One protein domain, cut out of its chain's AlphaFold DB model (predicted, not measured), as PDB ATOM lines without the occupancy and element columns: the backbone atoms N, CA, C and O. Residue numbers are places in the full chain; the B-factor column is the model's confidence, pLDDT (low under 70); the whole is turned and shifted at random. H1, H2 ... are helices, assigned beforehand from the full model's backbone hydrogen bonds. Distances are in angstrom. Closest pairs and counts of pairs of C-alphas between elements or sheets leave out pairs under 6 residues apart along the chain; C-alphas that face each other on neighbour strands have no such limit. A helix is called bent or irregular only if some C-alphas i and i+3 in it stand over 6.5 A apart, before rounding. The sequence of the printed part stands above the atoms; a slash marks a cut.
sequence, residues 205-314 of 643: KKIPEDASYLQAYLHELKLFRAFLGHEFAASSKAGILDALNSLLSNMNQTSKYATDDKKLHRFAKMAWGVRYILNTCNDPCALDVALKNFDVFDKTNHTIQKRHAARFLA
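AT A GLANCE: This is residues 205 to 314 of the 643 residues of an uncharacterized protein of Babjeviella inositovora NRRL Y-12698 (UniProt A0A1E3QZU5). A long helix, H4, sticks out with its residues 296 to 314 as an arm from a compact helical body. In that body H2 and H3 lie side by side as a helical hairpin, and the sharply bent helix H1 packs on H3 with both its arms. The printed part has 110 residues with four named helices, H1 to H4 along the chain, and no named strand: all helix. The whole is loose, with a radius of gyration of the C-alphas of 16.4 A, and spans 53 by 39 by 26 A.

IN THESE COORDINATES: H4, residues 285 to 314, runs 43.2 A from C-alpha 285 at (155.781, 167.319, 201.787) to C-alpha 314 at (120.695, 148.693, 218.647). H3, residues 261 to 281, is 30.3 A long, and H2, residues 237 to 257, 31.9 A; H2 is only just irregular, with C-alphas 254 and 257 6.6 A apart. H1, residues 209 to 228, was assigned as one helix by its hydrogen bonds but is bent: C-alphas 216 and 219 are 8.3 A apart. Its arms are H1a, residues 209 to 216, 13.9 A, irregular with C-alphas 210 and 213 6.9 A apart, and H1b, residues 219 to 228, 14.4 A.

HOW THE PARTS SIT: H3 is the hub. Its residues 274 to 278 touch residues 286 to 287 of H4, closest at the C-alphas of Ile 277 and Ala 286, 7.4 A, at a steep tilt of 59 degrees. H2 touches H3 at a shallow tilt of 9 degrees, opposite ways, closest at the C-alphas of Lys 237 and Leu 278, 6.6 A. H1a touches H3, closest at the C-alphas of Leu 214 and Gly 273, 6.0 A. H1b touches H3, only just about perpendicular at 71 degrees, closest at the C-alphas of Glu 220 and Phe 267, 6.4 A. H2 and H4 are apart. In H1b, H3 and H4 every O i to N i+4 pair is within hydrogen-bond range; H2 has 15 of 17, and H1a 0 of 4 but 4 of 5 O i to N i+3 pairs.

THE WHOLE: The C-alphas farthest apart, of Ala 238 and Ala 314, are 53.7 A apart. The printed part has no cut and no long link. Residues 256 to 259 are under pLDDT 70.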
ATOM      1  N   LYS A 205     149.138 169.934 196.380       72.19
ATOM      2  CA  LYS A 205     149.672 169.191 195.244       72.19
ATOM      3  C   LYS A 205     148.915 167.875 195.157       72.19
ATOM      4  O   LYS A 205     148.944 167.063 196.081       72.19
ATOM      5  N   LYS A 206     148.212 167.678 194.039       77.06
ATOM      6  CA  LYS A 206     147.506 166.428 193.755       77.06
ATOM      7  C   LYS A 206     148.534 165.292 193.765       77.06
ATOM      8  O   LYS A 206     149.440 165.268 192.936       77.06
ATOM      9  N   ILE A 207     148.397 164.373 194.717       80.56
ATOM     10  CA  ILE A 207     149.173 163.132 194.737       80.56
ATOM     11  C   ILE A 207     148.777 162.340 193.477       80.56
ATOM     12  O   ILE A 207     147.575 162.219 193.216       80.56
ATOM     13  N   PRO A 208     149.734 161.834 192.673       83.75
ATOM     14  CA  PRO A 208     149.426 161.013 191.506       83.75
ATOM     15  C   PRO A 208     148.474 159.870 191.877       83.75
ATOM     16  O   PRO A 208     148.666 159.225 192.904       83.75
ATOM     17  N   GLU A 209     147.453 159.607 191.057       81.31
ATOM     18  CA  GLU A 209     146.458 158.548 191.328       81.31
ATOM     19  C   GLU A 209     147.115 157.162 191.429       81.31
ATOM     20  O   GLU A 209     146.727 156.323 192.249       81.31
ATOM     21  N   ASP A 210     148.207 156.980 190.687       81.19
ATOM     22  CA  ASP A 210     149.047 155.791 190.735       81.19
ATOM     23  C   ASP A 210     149.703 155.597 192.103       81.19
ATOM     24  O   ASP A 210     150.004 154.471 192.455       81.19
ATOM     25  N   ALA A 211     149.878 156.636 192.927       80.56
ATOM     26  CA  ALA A 211     150.449 156.510 194.271       80.56
ATOM     27  C   ALA A 211     149.468 155.917 195.304       80.56
ATOM     28  O   ALA A 211     149.814 155.779 196.479       80.56
ATOM     29  N   SER A 212     148.263 155.521 194.884       81.50
ATOM     30  CA  SER A 212     147.295 154.805 195.727       81.50
ATOM     31  C   SER A 212     147.859 153.516 196.339       81.50
ATOM     32  O   SER A 212     147.494 153.180 197.463       81.50
ATOM     33  N   TYR A 213     148.814 152.832 195.692       85.44
ATOM     34  CA  TYR A 213     149.443 151.639 196.285       85.44
ATOM     35  C   TYR A 213     150.254 151.945 197.550       85.44
ATOM     36  O   TYR A 213     150.470 151.031 198.346       85.44
ATOM     37  N   LEU A 214     150.689 153.195 197.771       90.38
ATOM     38  CA  LEU A 214     151.409 153.579 198.989       90.38
ATOM     39  C   LEU A 214     150.532 153.382 200.234       90.38
ATOM     40  O   LEU A 214     151.058 153.141 201.317       90.38
ATOM     41  N   GLN A 215     149.202 153.402 200.064       88.00
ATOM     42  CA  GLN A 215     148.241 153.133 201.135       88.00
ATOM     43  C   GLN A 215     148.398 151.728 201.729       88.00
ATOM     44  O   GLN A 215     148.130 151.517 202.904       88.00
ATOM     45  N   ALA A 216     148.882 150.753 200.960       92.50
ATOM     46  CA  ALA A 216     149.115 149.412 201.490       92.50
ATOM     47  C   ALA A 216     150.352 149.325 202.409       92.50
ATOM     48  O   ALA A 216     150.523 148.306 203.074       92.50
ATOM     49  N   TYR A 217     151.201 150.363 202.444       95.31
ATOM     50  CA  TYR A 217     152.508 150.363 203.123       95.31
ATOM     51  C   TYR A 217     152.668 151.497 204.141       95.31
ATOM     52  O   TYR A 217     153.757 152.030 204.368       95.31
ATOM     53  N   LEU A 218     151.558 151.949 204.713       92.38
ATOM     54  CA  LEU A 218     151.559 153.131 205.569       92.38
ATOM     55  C   LEU A 218     152.183 152.894 206.928       92.38
ATOM     56  O   LEU A 218     152.766 153.813 207.498       92.38
ATOM     57  N   HIS A 219     152.084 151.672 207.437       93.62
ATOM     58  CA  HIS A 219     152.771 151.300 208.661       93.62
ATOM     59  C   HIS A 219     154.290 151.418 208.468       93.62
ATOM     60  O   HIS A 219     154.964 152.101 209.235       93.62
ATOM     61  N   GLU A 220     154.813 150.874 207.370       95.44
ATOM     62  CA  GLU A 220     156.219 150.969 206.981       95.44
ATOM     63  C   GLU A 220     156.644 152.426 206.734       95.44
ATOM     64  O   GLU A 220     157.745 152.823 207.119       95.44
ATOM     65  N   LEU A 221     155.763 153.256 206.163       96.31
ATOM     66  CA  LEU A 221     156.014 154.686 205.972       96.31
ATOM     67  C   LEU A 221     156.058 155.462 207.302       96.31
ATOM     68  O   LEU A 221     156.896 156.352 207.458       96.31
ATOM     69  N   LYS A 222     155.204 155.116 208.279       95.81
ATOM     70  CA  LYS A 222     155.237 155.679 209.644       95.81
ATOM     71  C   LYS A 222     156.524 155.289 210.372       95.81
ATOM     72  O   LYS A 222     157.161 156.152 210.972       95.81
ATOM     73  N   LEU A 223     156.946 154.029 210.260       94.19
ATOM     74  CA  LEU A 223     158.229 153.563 210.798       94.19
ATOM     75  C   LEU A 223     159.409 154.283 210.140       94.19
ATOM     76  O   LEU A 223     160.353 154.679 210.822       94.19
ATOM     77  N   PHE A 224     159.341 154.513 208.828       96.88
ATOM     78  CA  PHE A 224     160.369 155.262 208.117       96.88
ATOM     79  C   PHE A 224     160.426 156.735 208.554       96.88
ATOM     80  O   PHE A 224     161.514 157.267 208.770       96.88
ATOM     81  N   ARG A 225     159.275 157.380 208.785       96.75
ATOM     82  CA  ARG A 225     159.223 158.726 209.379       96.75
ATOM     83  C   ARG A 225     159.830 158.748 210.786       96.75
ATOM     84  O   ARG A 225     160.615 159.640 211.097       96.75
ATOM     85  N   ALA A 226     159.521 157.752 211.619       95.75
ATOM     86  CA  ALA A 226     160.113 157.617 212.950       95.75
ATOM     87  C   ALA A 226     161.640 157.423 212.887       95.75
ATOM     88  O   ALA A 226     162.364 158.004 213.691       95.75
ATOM     89  N   PHE A 227     162.139 156.679 211.894       95.31
ATOM     90  CA  PHE A 227     163.574 156.511 211.646       95.31
ATOM     91  C   PHE A 227     164.277 157.825 211.259       95.31
ATOM     92  O   PHE A 227     165.418 158.051 211.666       95.31
ATOM     93  N   LEU A 228     163.612 158.709 210.506       96.75
ATOM     94  CA  LEU A 228     164.133 160.051 210.214       96.75
ATOM     95  C   LEU A 228     164.136 160.950 211.461       96.75
ATOM     96  O   LEU A 228     165.026 161.787 211.614       96.75
ATOM     97  N   GLY A 229     163.158 160.781 212.354       97.19
ATOM     98  CA  GLY A 229     163.012 161.565 213.585       97.19
ATOM     99  C   GLY A 229     162.433 162.970 213.377       97.19
ATOM    100  O   GLY A 229     162.480 163.792 214.285       97.19
ATOM    101  N   HIS A 230     161.921 163.274 212.184       96.94
ATOM    102  CA  HIS A 230     161.277 164.544 211.835       96.94
ATOM    103  C   HIS A 230     160.299 164.346 210.661       96.94
ATOM    104  O   HIS A 230     160.217 163.256 210.092       96.94
ATOM    105  N   GLU A 231     159.505 165.370 210.330       97.00
ATOM    106  CA  GLU A 231     158.602 165.335 209.164       97.00
ATOM    107  C   GLU A 231     159.392 165.238 207.850       97.00
ATOM    108  O   GLU A 231     160.508 165.762 207.756       97.00
ATOM    109  N   PHE A 232     158.812 164.619 206.815       97.06
ATOM    110  CA  PHE A 232     159.488 164.490 205.518       97.06
ATOM    111  C   PHE A 232     159.780 165.860 204.896       97.06
ATOM    112  O   PHE A 232     160.838 166.044 204.301       97.06
ATOM    113  N   ALA A 233     158.899 166.841 205.099       95.94
ATOM    114  CA  ALA A 233     159.052 168.220 204.643       95.94
ATOM    115  C   ALA A 233     160.310 168.927 205.181       95.94
ATOM    116  O   ALA A 233     160.782 169.875 204.558       95.94
ATOM    117  N   ALA A 234     160.858 168.485 206.318       96.69
ATOM    118  CA  ALA A 234     162.085 169.046 206.886       96.69
ATOM    119  C   ALA A 234     163.366 168.401 206.315       96.69
ATOM    120  O   ALA A 234     164.460 168.924 206.525       96.69
ATOM    121  N   SER A 235     163.243 167.301 205.565       97.62
ATOM    122  CA  SER A 235     164.351 166.655 204.860       97.62
ATOM    123  C   SER A 235     164.368 167.027 203.379       97.62
ATOM    124  O   SER A 235     163.333 167.165 202.731       97.62
ATOM    125  N   SER A 236     165.563 167.123 202.794       97.75
ATOM    126  CA  SER A 236     165.695 167.238 201.340       97.75
ATOM    127  C   SER A 236     165.339 165.913 200.655       97.75
ATOM    128  O   SER A 236     165.515 164.835 201.226       97.75
ATOM    129  N   LYS A 237     164.893 165.969 199.392       97.12
ATOM    130  CA  LYS A 237     164.612 164.769 198.582       97.12
ATOM    131  C   LYS A 237     165.780 163.775 198.593       97.12
ATOM    132  O   LYS A 237     165.557 162.584 198.788       97.12
ATOM    133  N   ALA A 238     167.007 164.262 198.395       97.56
ATOM    134  CA  ALA A 238     168.209 163.432 198.423       97.56
ATOM    135  C   ALA A 238     168.413 162.793 199.806       97.56
ATOM    136  O   ALA A 238     168.567 161.580 199.893       97.56
ATOM    137  N   GLY A 239     168.266 163.575 200.884       97.56
ATOM    138  CA  GLY A 239     168.390 163.074 202.253       97.56
ATOM    139  C   GLY A 239     167.399 161.954 202.585       97.56
ATOM    140  O   GLY A 239     167.775 160.972 203.223       97.56
ATOM    141  N   ILE A 240     166.156 162.044 202.095       97.88
ATOM    142  CA  ILE A 240     165.159 160.975 202.273       97.88
ATOM    143  C   ILE A 240     165.567 159.717 201.506       97.88
ATOM    144  O   ILE A 240     165.482 158.615 202.046       97.88
ATOM    145  N   LEU A 241     166.017 159.858 200.257       97.50
ATOM    146  CA  LEU A 241     166.432 158.718 199.438       97.50
ATOM    147  C   LEU A 241     167.671 158.018 200.010       97.50
ATOM    148  O   LEU A 241     167.712 156.786 200.037       97.50
ATOM    149  N   ASP A 242     168.633 158.774 200.532       97.75
ATOM    150  CA  ASP A 242     169.840 158.230 201.159       97.75
ATOM    151  C   ASP A 242     169.516 157.519 202.477       97.75
ATOM    152  O   ASP A 242     169.997 156.407 202.728       97.75
ATOM    153  N   ALA A 243     168.630 158.099 203.292       97.50
ATOM    154  CA  ALA A 243     168.142 157.468 204.515       97.50
ATOM    155  C   ALA A 243     167.377 156.169 204.219       97.50
ATOM    156  O   ALA A 243     167.566 155.166 204.909       97.50
ATOM    157  N   LEU A 244     166.561 156.163 203.164       97.50
ATOM    158  CA  LEU A 244     165.813 154.993 202.706       97.50
ATOM    159  C   LEU A 244     166.754 153.873 202.231       97.50
ATOM    160  O   LEU A 244     166.566 152.712 202.593       97.50
ATOM    161  N   ASN A 245     167.794 154.215 201.466       96.44
ATOM    162  CA  ASN A 245     168.813 153.263 201.010       96.44
ATOM    163  C   ASN A 245     169.633 152.688 202.171       96.44
ATOM    164  O   ASN A 245     169.928 151.490 202.191       96.44
ATOM    165  N   SER A 246     169.963 153.525 203.157       95.75
ATOM    166  CA  SER A 246     170.654 153.099 204.376       95.75
ATOM    167  C   SER A 246     169.798 152.118 205.176       95.75
ATOM    168  O   SER A 246     170.285 151.071 205.601       95.75
ATOM    169  N   LEU A 247     168.499 152.403 205.318       94.62
ATOM    170  CA  LEU A 247     167.559 151.524 206.012       94.62
ATOM    171  C   LEU A 247     167.404 150.170 205.301       94.62
ATOM    172  O   LEU A 247     167.483 149.134 205.957       94.62
ATOM    173  N   LEU A 248     167.277 150.160 203.969       94.19
ATOM    174  CA  LEU A 248     167.244 148.918 203.184       94.19
ATOM    175  C   LEU A 248     168.541 148.107 203.315       94.19
ATOM    176  O   LEU A 248     168.494 146.885 203.431       94.19
ATOM    177  N   SER A 249     169.696 148.773 203.336       93.88
ATOM    178  CA  SER A 249     170.997 148.107 203.501       93.88
ATOM    179  C   SER A 249     171.125 147.459 204.882       93.88
ATOM    180  O   SER A 249     171.551 146.308 204.984       93.88
ATOM    181  N   ASN A 250     170.674 148.149 205.932       91.12
ATOM    182  CA  ASN A 250     170.645 147.615 207.295       91.12
ATOM    183  C   ASN A 250     169.672 146.430 207.423       91.12
ATOM    184  O   ASN A 250     169.985 145.432 208.077       91.12
ATOM    185  N   MET A 251     168.508 146.497 206.765       89.38
ATOM    186  CA  MET A 251     167.555 145.380 206.722       89.38
ATOM    187  C   MET A 251     168.117 144.167 205.974       89.38
ATOM    188  O   MET A 251     167.976 143.041 206.440       89.38
ATOM    189  N   ASN A 252     168.834 144.375 204.867       88.56
ATOM    190  CA  ASN A 252     169.487 143.280 204.147       88.56
ATOM    191  C   ASN A 252     170.557 142.589 205.007       88.56
ATOM    192  O   ASN A 252     170.621 141.360 205.031       88.56
ATOM    193  N   GLN A 253     171.355 143.355 205.757       88.38
ATOM    194  CA  GLN A 253     172.381 142.800 206.649       88.38
ATOM    195  C   GLN A 253     171.780 142.009 207.818       88.38
ATOM    196  O   GLN A 253     172.313 140.966 208.193       88.38
ATOM    197  N   THR A 254     170.658 142.474 208.369       82.50
ATOM    198  CA  THR A 254     169.954 141.799 209.471       82.50
ATOM    199  C   THR A 254     169.142 140.590 208.996       82.50
ATOM    200  O   THR A 254     169.029 139.610 209.731       82.50
ATOM    201  N   SER A 255     168.676 140.585 207.738       73.12
ATOM    202  CA  SER A 255     167.940 139.462 207.126       73.12
ATOM    203  C   SER A 255     168.768 138.191 206.919       73.12
ATOM    204  O   SER A 255     168.208 137.134 206.632       73.12
ATOM    205  N   LYS A 256     170.092 138.245 207.131       68.94
ATOM    206  CA  LYS A 256     170.987 137.076 207.062       68.94
ATOM    207  C   LYS A 256     170.568 135.937 208.016       68.94
ATOM    208  O   LYS A 256     171.049 134.820 207.871       68.94
ATOM    209  N   TYR A 257     169.629 136.209 208.929       59.69
ATOM    210  CA  TYR A 257     168.951 135.257 209.808       59.69
ATOM    211  C   TYR A 257     167.475 134.992 209.392       59.69
ATOM    212  O   TYR A 257     166.556 135.058 210.198       59.69
ATOM    213  N   ALA A 258     167.246 134.714 208.104       52.34
ATOM    214  CA  ALA A 258     166.267 133.782 207.506       52.34
ATOM    215  C   ALA A 258     164.763 133.772 207.893       52.34
ATOM    216  O   ALA A 258     164.059 132.890 207.410       52.34
ATOM    217  N   THR A 259     164.213 134.679 208.708       58.12
ATOM    218  CA  THR A 259     162.804 134.530 209.157       58.12
ATOM    219  C   THR A 259     161.798 135.574 208.678       58.12
ATOM    220  O   THR A 259     160.612 135.383 208.931       58.12
ATOM    221  N   ASP A 260     162.183 136.617 207.931       75.88
ATOM    222  CA  ASP A 260     161.210 137.667 207.576       75.88
ATOM    223  C   ASP A 260     161.342 138.281 206.168       75.88
ATOM    224  O   ASP A 260     161.181 139.489 205.964       75.88
ATOM    225  N   ASP A 261     161.541 137.434 205.152       84.81
ATOM    226  CA  ASP A 261     161.556 137.834 203.731       84.81
ATOM    227  C   ASP A 261     160.314 138.649 203.322       84.81
ATOM    228  O   ASP A 261     160.375 139.539 202.470       84.81
ATOM    229  N   LYS A 262     159.166 138.397 203.967       89.50
ATOM    230  CA  LYS A 262     157.919 139.132 203.711       89.50
ATOM    231  C   LYS A 262     158.003 140.591 204.160       89.50
ATOM    232  O   LYS A 262     157.513 141.458 203.431       89.50
ATOM    233  N   LYS A 263     158.602 140.877 205.320       87.94
ATOM    234  CA  LYS A 263     158.788 142.257 205.800       87.94
ATOM    235  C   LYS A 263     159.775 143.010 204.921       87.94
ATOM    236  O   LYS A 263     159.475 144.134 204.518       87.94
ATOM    237  N   LEU A 264     160.885 142.370 204.548       91.06
ATOM    238  CA  LEU A 264     161.861 142.968 203.636       91.06
ATOM    239  C   LEU A 264     161.218 143.325 202.289       91.06
ATOM    240  O   LEU A 264     161.378 144.443 201.799       91.06
ATOM    241  N   HIS A 265     160.414 142.417 201.727       92.19
ATOM    242  CA  HIS A 265     159.681 142.665 200.481       92.19
ATOM    243  C   HIS A 265     158.684 143.823 200.597       92.19
ATOM    244  O   HIS A 265     158.583 144.649 199.688       92.19
ATOM    245  N   ARG A 266     157.952 143.924 201.716       93.31
ATOM    246  CA  ARG A 266     157.039 145.054 201.964       93.31
ATOM    247  C   ARG A 266     157.789 146.379 202.047       93.31
ATOM    248  O   ARG A 266     157.392 147.331 201.377       93.31
ATOM    249  N   PHE A 267     158.902 146.426 202.777       94.06
ATOM    250  CA  PHE A 267     159.746 147.620 202.859       94.06
ATOM    251  C   PHE A 267     160.360 147.998 201.508       94.06
ATOM    252  O   PHE A 267     160.384 149.177 201.164       94.06
ATOM    253  N   ALA A 268     160.788 147.025 200.701       94.94
ATOM    254  CA  ALA A 268     161.297 147.283 199.355       94.94
ATOM    255  C   ALA A 268     160.220 147.890 198.436       94.94
ATOM    256  O   ALA A 268     160.495 148.841 197.697       94.94
ATOM    257  N   LYS A 269     158.974 147.403 198.514       95.56
ATOM    258  CA  LYS A 269     157.841 147.979 197.770       95.56
ATOM    259  C   LYS A 269     157.461 149.374 198.263       95.56
ATOM    260  O   LYS A 269     157.219 150.257 197.440       95.56
ATOM    261  N   MET A 270     157.460 149.592 199.576       96.31
ATOM    262  CA  MET A 270     157.274 150.918 200.169       96.31
ATOM    263  C   MET A 270     158.347 151.891 199.669       96.31
ATOM    264  O   MET A 270     158.024 152.981 199.201       96.31
ATOM    265  N   ALA A 271     159.612 151.466 199.676       96.50
ATOM    266  CA  ALA A 271     160.737 152.267 199.219       96.50
ATOM    267  C   ALA A 271     160.631 152.642 197.735       96.50
ATOM    268  O   ALA A 271     160.901 153.787 197.359       96.50
ATOM    269  N   TRP A 272     160.192 151.707 196.890       96.00
ATOM    270  CA  TRP A 272     159.868 152.007 195.496       96.00
ATOM    271  C   TRP A 272     158.783 153.087 195.396       96.00
ATOM    272  O   TRP A 272     158.911 154.019 194.600       96.00
ATOM    273  N   GLY A 273     157.776 153.022 196.267       95.44
ATOM    274  CA  GLY A 273     156.711 154.012 196.318       95.44
ATOM    275  C   GLY A 273     157.132 155.410 196.724       95.44
ATOM    276  O   GLY A 273     156.780 156.393 196.069       95.44
ATOM    277  N   VAL A 274     157.955 155.491 197.761       96.62
ATOM    278  CA  VAL A 274     158.566 156.747 198.200       96.62
ATOM    279  C   VAL A 274     159.407 157.351 197.074       96.62
ATOM    280  O   VAL A 274     159.264 158.536 196.774       96.62
ATOM    281  N   ARG A 275     160.223 156.541 196.384       97.12
ATOM    282  CA  ARG A 275     161.013 156.988 195.222       97.12
ATOM    283  C   ARG A 275     160.134 157.534 194.104       97.12
ATOM    284  O   ARG A 275     160.445 158.587 193.555       97.12
ATOM    285  N   TYR A 276     159.050 156.836 193.774       95.75
ATOM    286  CA  TYR A 276     158.114 157.263 192.737       95.75
ATOM    287  C   TYR A 276     157.490 158.625 193.073       95.75
ATOM    288  O   TYR A 276     157.586 159.549 192.268       95.75
ATOM    289  N   ILE A 277     156.943 158.799 194.282       94.88
ATOM    290  CA  ILE A 277     156.316 160.066 194.701       94.88
ATOM    291  C   ILE A 277     157.333 161.209 194.718       94.88
ATOM    292  O   ILE A 277     157.063 162.283 194.178       94.88
ATOM    293  N   LEU A 278     158.524 160.986 195.278       95.62
ATOM    294  CA  LEU A 278     159.575 162.007 195.325       95.62
ATOM    295  C   LEU A 278     160.101 162.379 193.932       95.62
ATOM    296  O   LEU A 278     160.539 163.511 193.717       95.62
ATOM    297  N   ASN A 279     160.072 161.453 192.973       95.19
ATOM    298  CA  ASN A 279     160.461 161.731 191.593       95.19
ATOM    299  C   ASN A 279     159.376 162.468 190.811       95.19
ATOM    300  O   ASN A 279     159.716 163.395 190.081       95.19
ATOM    301  N   THR A 280     158.104 162.128 191.008       93.81
ATOM    302  CA  THR A 280     156.992 162.763 190.290       93.81
ATOM    303  C   THR A 280     156.635 164.137 190.858       93.81
ATOM    304  O   THR A 280     156.395 165.070 190.099       93.81
ATOM    305  N   CYS A 281     156.607 164.293 192.185       91.81
ATOM    306  CA  CYS A 281     156.181 165.542 192.830       91.81
ATOM    307  C   CYS A 281     157.335 166.520 193.103       91.81
ATOM    308  O   CYS A 281     157.081 167.700 193.338       91.81
ATOM    309  N   ASN A 282     158.581 166.027 193.116       94.12
ATOM    310  CA  ASN A 282     159.792 166.761 193.510       94.12
ATOM    311  C   ASN A 282     159.681 167.507 194.860       94.12
ATOM    312  O   ASN A 282     160.389 168.479 195.101       94.12
ATOM    313  N   ASP A 283     158.775 167.063 195.733       94.56
ATOM    314  CA  ASP A 283     158.431 167.732 196.984       94.56
ATOM    315  C   ASP A 283     158.229 166.692 198.097       94.56
ATOM    316  O   ASP A 283     157.278 165.904 198.034       94.56
ATOM    317  N   PRO A 284     159.107 166.673 199.114       95.56
ATOM    318  CA  PRO A 284     158.982 165.804 200.278       95.56
ATOM    319  C   PRO A 284     157.669 165.940 201.052       95.56
ATOM    320  O   PRO A 284     157.212 164.952 201.633       95.56
ATOM    321  N   CYS A 285     157.019 167.113 201.031       94.69
ATOM    322  CA  CYS A 285     155.781 167.319 201.787       94.69
ATOM    323  C   CYS A 285     154.629 166.438 201.277       94.69
ATOM    324  O   CYS A 285     153.698 166.144 202.026       94.69
ATOM    325  N   ALA A 286     154.710 165.948 200.033       93.69
ATOM    326  CA  ALA A 286     153.723 165.029 199.473       93.69
ATOM    327  C   ALA A 286     153.595 163.737 200.302       93.69
ATOM    328  O   ALA A 286     152.498 163.184 200.408       93.69
ATOM    329  N   LEU A 287     154.683 163.279 200.936       95.44
ATOM    330  CA  LEU A 287     154.671 162.110 201.822       95.44
ATOM    331  C   LEU A 287     153.983 162.411 203.161       95.44
ATOM    332  O   LEU A 287     153.220 161.581 203.655       95.44
ATOM    333  N   ASP A 288     154.181 163.608 203.723       95.56
ATOM    334  CA  ASP A 288     153.478 164.034 204.942       95.56
ATOM    335  C   ASP A 288     151.979 164.222 204.685       95.56
ATOM    336  O   ASP A 288     151.152 163.840 205.512       95.56
ATOM    337  N   VAL A 289     151.613 164.768 203.521       92.62
ATOM    338  CA  VAL A 289     150.213 164.881 203.087       92.62
ATOM    339  C   VAL A 289     149.596 163.495 202.903       92.62
ATOM    340  O   VAL A 289     148.464 163.281 203.334       92.62
ATOM    341  N   ALA A 290     150.327 162.534 202.327       92.38
ATOM    342  CA  ALA A 290     149.862 161.152 202.207       92.38
ATOM    343  C   ALA A 290     149.592 160.514 203.583       92.38
ATOM    344  O   ALA A 290     148.528 159.921 203.774       92.38
ATOM    345  N   LEU A 291     150.496 160.698 204.555       94.44
ATOM    346  CA  LEU A 291     150.302 160.229 205.933       94.44
ATOM    347  C   LEU A 291     149.104 160.903 206.617       94.44
ATOM    348  O   LEU A 291     148.253 160.213 207.174       94.44
ATOM    349  N   LYS A 292     148.988 162.236 206.532       93.00
ATOM    350  CA  LYS A 292     147.883 162.996 207.146       93.00
ATOM    351  C   LYS A 292     146.527 162.616 206.553       93.00
ATOM    352  O   LYS A 292     145.570 162.409 207.297       93.00
ATOM    353  N   ASN A 293     146.440 162.495 205.227       89.19
ATOM    354  CA  ASN A 293     145.215 162.059 204.553       89.19
ATOM    355  C   ASN A 293     144.797 160.666 205.018       89.19
ATOM    356  O   ASN A 293     143.606 160.405 205.186       89.19
ATOM    357  N   PHE A 294     145.768 159.788 205.258       88.50
ATOM    358  CA  PHE A 294     145.470 158.468 205.771       88.50
ATOM    359  C   PHE A 294     145.010 158.473 207.226       88.50
ATOM    360  O   PHE A 294     144.027 157.813 207.531       88.50
ATOM    361  N   ASP A 295     145.629 159.255 208.111       90.19
ATOM    362  CA  ASP A 295     145.164 159.350 209.502       90.19
ATOM    363  C   ASP A 295     143.713 159.866 209.579       90.19
ATOM    364  O   ASP A 295     142.928 159.437 210.428       90.19
ATOM    365  N   VAL A 296     143.319 160.760 208.665       89.69
ATOM    366  CA  VAL A 296     141.918 161.188 208.507       89.69
ATOM    367  C   VAL A 296     141.044 160.038 207.990       89.69
ATOM    368  O   VAL A 296     139.928 159.839 208.484       89.69
ATOM    369  N   PHE A 297     141.533 159.256 207.028       84.31
ATOM    370  CA  PHE A 297     140.819 158.096 206.492       84.31
ATOM    371  C   PHE A 297     140.615 156.993 207.545       84.31
ATOM    372  O   PHE A 297     139.513 156.466 207.684       84.31
ATOM    373  N   ASP A 298     141.617 156.710 208.373       86.12
ATOM    374  CA  ASP A 298     141.517 155.759 209.482       86.12
ATOM    375  C   ASP A 298     140.518 156.226 210.540       86.12
ATOM    376  O   ASP A 298     139.648 155.459 210.957       86.12
ATOM    377  N   LYS A 299     140.566 157.506 210.935       91.06
ATOM    378  CA  LYS A 299     139.595 158.084 211.883       91.06
ATOM    379  C   LYS A 299     138.165 158.004 211.353       91.06
ATOM    380  O   LYS A 299     137.235 157.697 212.106       91.06
ATOM    381  N   THR A 300     137.972 158.271 210.064       88.31
ATOM    382  CA  THR A 300     136.648 158.188 209.433       88.31
ATOM    383  C   THR A 300     136.169 156.743 209.317       88.31
ATOM    384  O   THR A 300     135.035 156.471 209.707       88.31
ATOM    385  N   ASN A 301     137.024 155.801 208.913       82.56
ATOM    386  CA  ASN A 301     136.698 154.372 208.894       82.56
ATOM    387  C   ASN A 301     136.363 153.835 210.283       82.56
ATOM    388  O   ASN A 301     135.355 153.149 210.436       82.56
ATOM    389  N   HIS A 302     137.138 154.196 211.304       88.69
ATOM    390  CA  HIS A 302     136.847 153.817 212.683       88.69
ATOM    391  C   HIS A 302     135.502 154.396 213.149       88.69
ATOM    392  O   HIS A 302     134.706 153.709 213.782       88.69
ATOM    393  N   THR A 303     135.192 155.644 212.784       92.50
ATOM    394  CA  THR A 303     133.886 156.264 213.080       92.50
ATOM    395  C   THR A 303     132.740 155.534 212.376       92.50
ATOM    396  O   THR A 303     131.687 155.309 212.975       92.50
ATOM    397  N   ILE A 304     132.936 155.133 211.119       87.75
ATOM    398  CA  ILE A 304     131.966 154.353 210.343       87.75
ATOM    399  C   ILE A 304     131.768 152.975 210.985       87.75
ATOM    400  O   ILE A 304     130.630 152.597 211.252       87.75
ATOM    401  N   GLN A 305     132.845 152.260 211.312       88.94
ATOM    402  CA  GLN A 305     132.787 150.959 211.983       88.94
ATOM    403  C   GLN A 305     132.106 151.053 213.350       88.94
ATOM    404  O   GLN A 305     131.216 150.256 213.630       88.94
ATOM    405  N   LYS A 306     132.430 152.071 214.161       92.81
ATOM    406  CA  LYS A 306     131.763 152.333 215.445       92.81
ATOM    407  C   LYS A 306     130.261 152.562 215.257       92.81
ATOM    408  O   LYS A 306     129.464 151.999 215.998       92.81
ATOM    409  N   ARG A 307     129.856 153.327 214.235       90.19
ATOM    410  CA  ARG A 307     128.433 153.525 213.890       90.19
ATOM    411  C   ARG A 307     127.760 152.238 213.417       90.19
ATOM    412  O   ARG A 307     126.608 152.008 213.765       90.19
ATOM    413  N   HIS A 308     128.449 151.403 212.642       87.12
ATOM    414  CA  HIS A 308     127.927 150.101 212.222       87.12
ATOM    415  C   HIS A 308     127.764 149.142 213.404       87.12
ATOM    416  O   HIS A 308     126.713 148.518 213.519       87.12
ATOM    417  N   ALA A 309     128.743 149.078 214.308       89.19
ATOM    418  CA  ALA A 309     128.661 148.288 215.531       89.19
ATOM    419  C   ALA A 309     127.517 148.775 216.434       89.19
ATOM    420  O   ALA A 309     126.706 147.968 216.878       89.19
ATOM    421  N   ALA A 310     127.381 150.092 216.623       89.44
ATOM    422  CA  ALA A 310     126.280 150.678 217.386       89.44
ATOM    423  C   ALA A 310     124.907 150.361 216.769       89.44
ATOM    424  O   ALA A 310     123.983 150.000 217.488       89.44
ATOM    425  N   ARG A 311     124.772 150.425 215.436       87.19
ATOM    426  CA  ARG A 311     123.535 150.026 214.736       87.19
ATOM    427  C   ARG A 311     123.238 148.536 214.870       87.19
ATOM    428  O   ARG A 311     122.077 148.168 214.981       87.19
ATOM    429  N   PHE A 312     124.262 147.685 214.834       88.38
ATOM    430  CA  PHE A 312     124.089 146.247 215.020       88.38
ATOM    431  C   PHE A 312     123.599 145.934 216.439       88.38
ATOM    432  O   PHE A 312     122.618 145.213 216.584       88.38
ATOM    433  N   LEU A 313     124.207 146.555 217.457       85.00
ATOM    434  CA  LEU A 313     123.799 146.416 218.859       85.00
ATOM    435  C   LEU A 313     122.378 146.948 219.109       85.00
ATOM    436  O   LEU A 313     121.569 146.264 219.728       85.00
ATOM    437  N   ALA A 314     122.038 148.112 218.546       81.94
ATOM    438  CA  ALA A 314     120.695 148.693 218.647       81.94
ATOM    439  C   ALA A 314     119.606 147.846 217.960       81.94
ATOM    440  O   ALA A 314     118.432 147.958 218.298       81.94
TER     441      ALA A 314